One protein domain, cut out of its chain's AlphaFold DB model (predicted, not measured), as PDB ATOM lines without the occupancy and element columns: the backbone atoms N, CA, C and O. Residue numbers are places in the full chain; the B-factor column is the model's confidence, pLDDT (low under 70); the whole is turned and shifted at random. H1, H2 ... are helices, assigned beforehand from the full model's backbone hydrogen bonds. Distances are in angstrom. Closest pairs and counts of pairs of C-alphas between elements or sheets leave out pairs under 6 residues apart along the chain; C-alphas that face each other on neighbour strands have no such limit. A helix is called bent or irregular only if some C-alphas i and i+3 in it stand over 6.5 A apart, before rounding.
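What this domain is: This is residues 2 to 57 of the 109 residues of the protein "AzlD domain-containing protein" of Marinobacter sp. R17 (UniProt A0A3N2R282). The model is a flat, wide-open V: the long straight helix H1 makes one arm, H2 followed by H3 makes the other, and residues 25 to 31 run across the bottom between the arms. The space between the arms is empty, and no helix touches another. The printed part has 56 residues with three named helices, in the order H1, H2, H3, and no named strand; its class is all helix. It is extended, with a radius of gyration of the C-alphas of 16.9 A, and its C-alphas span 41 by 41 by 8 A.

Where its parts are: H1, the longest helix, has 22 residues, Thr 3 to Gln 24. It runs from C-alpha 3 at (-20.512, 22.839, 41.566) to C-alpha 24 at (-7.925, 34.071, 15.271), a length of 31.2 A, with z falling along it. H2 is residues 32 to 39, Gly 32 to Asp 39, and its first and last C-alphas are 10.6 A apart; z rises again from C-alpha 32 at (-12.352, 44.328, 8.366) to C-alpha 39 at (-16.596, 46.646, 17.769). H3 is residues 41 to 55, Thr 41 to Phe 55, and measures 21.5 A from first to last C-alpha, ending at C-alpha 55 at (-40.565, 53.771, 25.054). H3 is irregular, but only just: C-alphas 49 and 52 are 6.7 A apart, and its line is a rough one.

How they stand to each other: H1 is apart from H2, with no C-alpha of the one within 8 A of the other. H1 is apart from H3 too, with no C-alpha of H1 within 8 A of a C-alpha of H3. The link from H1 to H2 is short, with the seven residues 25 to 31. H2 and H3 meet only through their link, which is tight and has one residue, Phe 40. In the backbones of H1 and H2 every O i to N i+4 pair is within hydrogen-bond range; in H3 it is 9 of 11.

The domain as a whole: The outline is flat. The two C-alphas farthest apart are those of Arg 27 and Thr 57, at 48.3 A, while the first and last printed C-alphas, of Asn 2 and Thr 57, are 41.4 A apart. Residues 2 to 57 stand free: no C-alpha has another within 10 A that is 8 or more residues away along the chain. The printed part has no cut and no long link; it begins at residue 2 and ends at residue 57 of a full chain of 109 residues. The mean pLDDT of the printed part is 73.7, and 22 residues are under 70, namely residues 21 to 36 and 52 to 57. H1 has a mean pLDDT of 83, H3 of 74 and H2 of 67.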
ATOM      1  N   ASN A   2     -22.120  19.110  42.625       79.25
ATOM      2  CA  ASN A   2     -21.928  19.251  41.167       79.25
ATOM      3  C   ASN A   2     -21.326  20.622  40.788       79.25
ATOM      4  O   ASN A   2     -21.142  20.923  39.615       79.25
ATOM      5  N   THR A   3     -21.035  21.479  41.772       90.50
ATOM      6  CA  THR A   3     -20.512  22.839  41.566       90.50
ATOM      7  C   THR A   3     -19.168  22.829  40.844       90.50
ATOM      8  O   THR A   3     -18.939  23.682  39.994       90.50
ATOM      9  N   LEU A   4     -18.328  21.819  41.096       92.06
ATOM     10  CA  LEU A   4     -17.086  21.584  40.354       92.06
ATOM     11  C   LEU A   4     -17.326  21.412  38.846       92.06
ATOM     12  O   LEU A   4     -16.596  21.998  38.054       92.06
ATOM     13  N   LEU A   5     -18.376  20.683  38.445       92.50
ATOM     14  CA  LEU A   5     -18.722  20.500  37.033       92.50
ATOM     15  C   LEU A   5     -19.119  21.838  36.389       92.50
ATOM     16  O   LEU A   5     -18.644  22.160  35.305       92.50
ATOM     17  N   ASN A   6     -19.926  22.651  37.080       92.88
ATOM     18  CA  ASN A   6     -20.341  23.966  36.581       92.88
ATOM     19  C   ASN A   6     -19.163  24.940  36.461       92.88
ATOM     20  O   ASN A   6     -19.094  25.685  35.486       92.88
ATOM     21  N   ILE A   7     -18.235  24.931  37.425       93.12
ATOM     22  CA  ILE A   7     -17.036  25.782  37.397       93.12
ATOM     23  C   ILE A   7     -16.139  25.385  36.223       93.12
ATOM     24  O   ILE A   7     -15.706  26.256  35.471       93.12
ATOM     25  N   VAL A   8     -15.904  24.085  36.024       94.56
ATOM     26  CA  VAL A   8     -15.109  23.587  34.892       94.56
ATOM     27  C   VAL A   8     -15.788  23.919  33.565       94.56
ATOM     28  O   VAL A   8     -15.122  24.390  32.649       94.56
ATOM     29  N   LEU A   9     -17.108  23.762  33.467       93.81
ATOM     30  CA  LEU A   9     -17.852  24.093  32.252       93.81
ATOM     31  C   LEU A   9     -17.771  25.595  31.924       93.81
ATOM     32  O   LEU A   9     -17.450  25.959  30.795       93.81
ATOM     33  N   MET A  10     -17.976  26.473  32.913       93.31
ATOM     34  CA  MET A  10     -17.807  27.929  32.769       93.31
ATOM     35  C   MET A  10     -16.375  28.314  32.385       93.31
ATOM     36  O   MET A  10     -16.175  29.177  31.525       93.31
ATOM     37  N   ALA A  11     -15.380  27.661  32.989       92.69
ATOM     38  CA  ALA A  11     -13.977  27.870  32.663       92.69
ATOM     39  C   ALA A  11     -13.687  27.468  31.213       92.69
ATOM     40  O   ALA A  11     -13.124  28.272  30.475       92.69
ATOM     41  N   VAL A  12     -14.133  26.289  30.770       93.88
ATOM     42  CA  VAL A  12     -13.949  25.806  29.392       93.88
ATOM     43  C   VAL A  12     -14.615  26.736  28.384       93.88
ATOM     44  O   VAL A  12     -13.985  27.081  27.387       93.88
ATOM     45  N   VAL A  13     -15.843  27.194  28.638       91.44
ATOM     46  CA  VAL A  13     -16.553  28.120  27.737       91.44
ATOM     47  C   VAL A  13     -15.843  29.475  27.665       91.44
ATOM     48  O   VAL A  13     -15.619  29.996  26.572       91.44
ATOM     49  N   THR A  14     -15.423  30.025  28.807       89.75
ATOM     50  CA  THR A  14     -14.737  31.326  28.874       89.75
ATOM     51  C   THR A  14     -13.357  31.266  28.224       89.75
ATOM     52  O   THR A  14     -13.007  32.144  27.429       89.75
ATOM     53  N   PHE A  15     -12.585  30.213  28.515       86.25
ATOM     54  CA  PHE A  15     -11.303  29.971  27.863       86.25
ATOM     55  C   PHE A  15     -11.494  29.767  26.369       86.25
ATOM     56  O   PHE A  15     -10.802  30.426  25.614       86.25
ATOM     57  N   SER A  16     -12.456  28.954  25.928       86.62
ATOM     58  CA  SER A  16     -12.711  28.725  24.500       86.62
ATOM     59  C   SER A  16     -13.091  30.013  23.774       86.62
ATOM     60  O   SER A  16     -12.522  30.297  22.728       86.62
ATOM     61  N   CYS A  17     -13.966  30.844  24.351       80.06
ATOM     62  CA  CYS A  17     -14.307  32.151  23.789       80.06
ATOM     63  C   CYS A  17     -13.050  33.023  23.635       80.06
ATOM     64  O   CYS A  17     -12.744  33.497  22.543       80.06
ATOM     65  N   ARG A  18     -12.240  33.151  24.695       77.88
ATOM     66  CA  ARG A  18     -11.009  33.957  24.653       77.88
ATOM     67  C   ARG A  18      -9.948  33.376  23.713       77.88
ATOM     68  O   ARG A  18      -9.246  34.135  23.053       77.88
ATOM     69  N   TYR A  19      -9.828  32.054  23.647       75.19
ATOM     70  CA  TYR A  19      -8.825  31.344  22.856       75.19
ATOM     71  C   TYR A  19      -9.181  31.319  21.372       75.19
ATOM     72  O   TYR A  19      -8.281  31.441  20.555       75.19
ATOM     73  N   VAL A  20     -10.466  31.244  21.008       70.75
ATOM     74  CA  VAL A  20     -10.923  31.425  19.619       70.75
ATOM     75  C   VAL A  20     -10.532  32.816  19.123       70.75
ATOM     76  O   VAL A  20      -9.926  32.915  18.062       70.75
ATOM     77  N   PHE A  21     -10.745  33.865  19.928       63.66
ATOM     78  CA  PHE A  21     -10.282  35.223  19.616       63.66
ATOM     79  C   PHE A  21      -8.749  35.334  19.526       63.66
ATOM     80  O   PHE A  21      -8.226  35.992  18.626       63.66
ATOM     81  N   LEU A  22      -8.016  34.681  20.433       64.56
ATOM     82  CA  LEU A  22      -6.550  34.731  20.487       64.56
ATOM     83  C   LEU A  22      -5.886  33.924  19.354       64.56
ATOM     84  O   LEU A  22      -4.895  34.366  18.780       64.56
ATOM     85  N   ALA A  23      -6.454  32.772  18.989       60.66
ATOM     86  CA  ALA A  23      -6.022  31.943  17.866       60.66
ATOM     87  C   ALA A  23      -6.404  32.574  16.517       60.66
ATOM     88  O   ALA A  23      -5.598  32.548  15.586       60.66
ATOM     89  N   GLN A  24      -7.572  33.226  16.420       57.50
ATOM     90  CA  GLN A  24      -7.925  34.071  15.271       57.50
ATOM     91  C   GLN A  24      -6.958  35.250  15.098       57.50
ATOM     92  O   GLN A  24      -6.659  35.622  13.965       57.50
ATOM     93  N   SER A  25      -6.434  35.813  16.191       56.34
ATOM     94  CA  SER A  25      -5.513  36.956  16.154       56.34
ATOM     95  C   SER A  25      -4.151  36.648  15.519       56.34
ATOM     96  O   SER A  25      -3.455  37.596  15.161       56.34
ATOM     97  N   MET A  26      -3.738  35.381  15.395       53.25
ATOM     98  CA  MET A  26      -2.388  35.043  14.918       53.25
ATOM     99  C   MET A  26      -2.306  34.598  13.454       53.25
ATOM    100  O   MET A  26      -1.190  34.469  12.950       53.25
ATOM    101  N   ARG A  27      -3.421  34.334  12.751       50.88
ATOM    102  CA  ARG A  27      -3.318  33.754  11.393       50.88
ATOM    103  C   ARG A  27      -4.525  33.859  10.464       50.88
ATOM    104  O   ARG A  27      -4.577  33.137   9.473       50.88
ATOM    105  N   PHE A  28      -5.462  34.758  10.730       53.84
ATOM    106  CA  PHE A  28      -6.437  35.162   9.724       53.84
ATOM    107  C   PHE A  28      -6.505  36.680   9.722       53.84
ATOM    108  O   PHE A  28      -6.775  37.297  10.752       53.84
ATOM    109  N   GLU A  29      -6.264  37.286   8.563       57.12
ATOM    110  CA  GLU A  29      -6.719  38.638   8.277       57.12
ATOM    111  C   GLU A  29      -8.242  38.617   8.435       57.12
ATOM    112  O   GLU A  29      -8.956  38.287   7.493       57.12
ATOM    113  N   LEU A  30      -8.760  38.853   9.648       55.97
ATOM    114  CA  LEU A  30     -10.193  39.019   9.855       55.97
ATOM    115  C   LEU A  30     -10.609  40.133   8.895       55.97
ATOM    116  O   LEU A  30     -10.186  41.277   9.108       55.97
ATOM    117  N   PRO A  31     -11.385  39.834   7.835       62.22
ATOM    118  CA  PRO A  31     -11.746  40.853   6.869       62.22
ATOM    119  C   PRO A  31     -12.445  41.951   7.662       62.22
ATOM    120  O   PRO A  31     -13.281  41.649   8.519       62.22
ATOM    121  N   GLY A  32     -12.046  43.211   7.456       62.72
ATOM    122  CA  GLY A  32     -12.352  44.328   8.366       62.72
ATOM    123  C   GLY A  32     -13.836  44.499   8.728       62.72
ATOM    124  O   GLY A  32     -14.157  45.170   9.706       62.72
ATOM    125  N   LEU A  33     -14.732  43.847   7.984       64.56
ATOM    126  CA  LEU A  33     -16.147  43.658   8.279       64.56
ATOM    127  C   LEU A  33     -16.420  42.960   9.629       64.56
ATOM    128  O   LEU A  33     -17.203  43.484  10.415       64.56
ATOM    129  N   PHE A  34     -15.771  41.828   9.935       64.44
ATOM    130  CA  PHE A  34     -16.011  41.088  11.189       64.44
ATOM    131  C   PHE A  34     -15.484  41.848  12.404       64.44
ATOM    132  O   PHE A  34     -16.139  41.889  13.443       64.44
ATOM    133  N   ARG A  35     -14.330  42.509  12.256       64.75
ATOM    134  CA  ARG A  35     -13.765  43.358  13.309       64.75
ATOM    135  C   ARG A  35     -14.672  44.558  13.603       64.75
ATOM    136  O   ARG A  35     -14.965  44.818  14.762       64.75
ATOM    137  N   ARG A  36     -15.204  45.211  12.560       65.06
ATOM    138  CA  ARG A  36     -16.208  46.275  12.716       65.06
ATOM    139  C   ARG A  36     -17.487  45.757  13.374       65.06
ATOM    140  O   ARG A  36     -17.956  46.382  14.312       65.06
ATOM    141  N   ALA A  37     -18.032  44.625  12.931       70.06
ATOM    142  CA  ALA A  37     -19.260  44.063  13.502       70.06
ATOM    143  C   ALA A  37     -19.135  43.783  15.014       70.06
ATOM    144  O   ALA A  37     -20.052  44.083  15.782       70.06
ATOM    145  N   LEU A  38     -17.978  43.281  15.455       71.00
ATOM    146  CA  LEU A  38     -17.683  43.050  16.870       71.00
ATOM    147  C   LEU A  38     -17.496  44.354  17.661       71.00
ATOM    148  O   LEU A  38     -18.095  44.498  18.726       71.00
ATOM    149  N   ASP A  39     -16.762  45.332  17.124       74.44
ATOM    150  CA  ASP A  39     -16.596  46.646  17.769       74.44
ATOM    151  C   ASP A  39     -17.938  47.396  17.917       74.44
ATOM    152  O   ASP A  39     -18.157  48.108  18.900       74.44
ATOM    153  N   PHE A  40     -18.883  47.195  16.988       70.31
ATOM    154  CA  PHE A  40     -20.233  47.770  17.059       70.31
ATOM    155  C   PHE A  40     -21.176  47.043  18.027       70.31
ATOM    156  O   PHE A  40     -22.246  47.571  18.337       70.31
ATOM    157  N   THR A  41     -20.793  45.877  18.555       78.00
ATOM    158  CA  THR A  41     -21.667  45.095  19.443       78.00
ATOM    159  C   THR A  41     -21.889  45.811  20.776       78.00
ATOM    160  O   THR A  41     -23.025  45.923  21.226       78.00
ATOM    161  N   ALA A  42     -20.836  46.361  21.388       79.50
ATOM    162  CA  ALA A  42     -20.946  47.062  22.669       79.50
ATOM    163  C   ALA A  42     -21.925  48.262  22.634       79.50
ATOM    164  O   ALA A  42     -22.849  48.288  23.453       79.50
ATOM    165  N   PRO A  43     -21.807  49.228  21.697       77.56
ATOM    166  CA  PRO A  43     -22.773  50.322  21.600       77.56
ATOM    167  C   PRO A  43     -24.173  49.855  21.166       77.56
ATOM    168  O   PRO A  43     -25.153  50.403  21.659       77.56
ATOM    169  N   ALA A  44     -24.296  48.836  20.304       80.44
ATOM    170  CA  ALA A  44     -25.597  48.319  19.861       80.44
ATOM    171  C   ALA A  44     -26.373  47.586  20.970       80.44
ATOM    172  O   ALA A  44     -27.593  47.697  21.063       80.44
ATOM    173  N   VAL A  45     -25.682  46.848  21.840       84.00
ATOM    174  CA  VAL A  45     -26.316  46.200  22.998       84.00
ATOM    175  C   VAL A  45     -26.783  47.254  24.000       84.00
ATOM    176  O   VAL A  45     -27.885  47.147  24.534       84.00
ATOM    177  N   LEU A  46     -25.987  48.304  24.217       76.69
ATOM    178  CA  LEU A  46     -26.337  49.393  25.127       76.69
ATOM    179  C   LEU A  46     -27.590  50.149  24.651       76.69
ATOM    180  O   LEU A  46     -28.466  50.455  25.463       76.69
ATOM    181  N   THR A  47     -27.730  50.378  23.339       75.06
ATOM    182  CA  THR A  47     -28.959  50.956  22.774       75.06
ATOM    183  C   THR A  47     -30.138  49.991  22.863       75.06
ATOM    184  O   THR A  47     -31.216  50.418  23.266       75.06
ATOM    185  N   ALA A  48     -29.952  48.702  22.573       82.94
ATOM    186  CA  ALA A  48     -31.012  47.697  22.682       82.94
ATOM    187  C   ALA A  48     -31.528  47.518  24.123       82.94
ATOM    188  O   ALA A  48     -32.709  47.242  24.318       82.94
ATOM    189  N   MET A  49     -30.665  47.705  25.128       80.81
ATOM    190  CA  MET A  49     -31.050  47.671  26.540       80.81
ATOM    191  C   MET A  49     -31.856  48.903  26.962       80.81
ATOM    192  O   MET A  49     -32.875  48.764  27.634       80.81
ATOM    193  N   TRP A  50     -31.415  50.110  26.595       70.00
ATOM    194  CA  TRP A  50     -32.033  51.345  27.093       70.00
ATOM    195  C   TRP A  50     -33.217  51.839  26.249       70.00
ATOM    196  O   TRP A  50     -34.152  52.422  26.794       70.00
ATOM    197  N   ALA A  51     -33.227  51.569  24.940       73.19
ATOM    198  CA  ALA A  51     -34.312  51.960  24.038       73.19
ATOM    199  C   ALA A  51     -35.714  51.535  24.526       73.19
ATOM    200  O   ALA A  51     -36.586  52.401  24.609       73.19
ATOM    201  N   PRO A  52     -35.975  50.268  24.906       65.94
ATOM    202  CA  PRO A  52     -37.309  49.876  25.356       65.94
ATOM    203  C   PRO A  52     -37.708  50.548  26.674       65.94
ATOM    204  O   PRO A  52     -38.879  50.858  26.853       65.94
ATOM    205  N   ILE A  53     -36.758  50.850  27.566       64.94
ATOM    206  CA  ILE A  53     -37.026  51.503  28.861       64.94
ATOM    207  C   ILE A  53     -37.620  52.905  28.655       64.94
ATOM    208  O   ILE A  53     -38.523  53.317  29.381       64.94
ATOM    209  N   VAL A  54     -37.151  53.623  27.633       61.94
ATOM    210  CA  VAL A  54     -37.663  54.955  27.285       61.94
ATOM    211  C   VAL A  54     -39.056  54.883  26.655       61.94
ATOM    212  O   VAL A  54     -39.895  55.735  26.939       61.94
ATOM    213  N   PHE A  55     -39.317  53.873  25.820       58.00
ATOM    214  CA  PHE A  55     -40.565  53.771  25.054       58.00
ATOM    215  C   PHE A  55     -41.696  53.003  25.761       58.00
ATOM    216  O   PHE A  55     -42.861  53.266  25.478       58.00
ATOM    217  N   GLN A  56     -41.392  52.073  26.672       54.47
ATOM    218  CA  GLN A  56     -42.369  51.180  27.320       54.47
ATOM    219  C   GLN A  56     -42.624  51.521  28.793       54.47
ATOM    220  O   GLN A  56     -42.891  50.628  29.594       54.47
ATOM    221  N   THR A  57     -42.577  52.797  29.184       54.91
ATOM    222  CA  THR A  57     -43.155  53.175  30.484       54.91
ATOM    223  C   THR A  57     -44.674  53.314  30.324       54.91
ATOM    224  O   THR A  57     -45.105  54.187  29.567       54.91
TER     225      THR A  57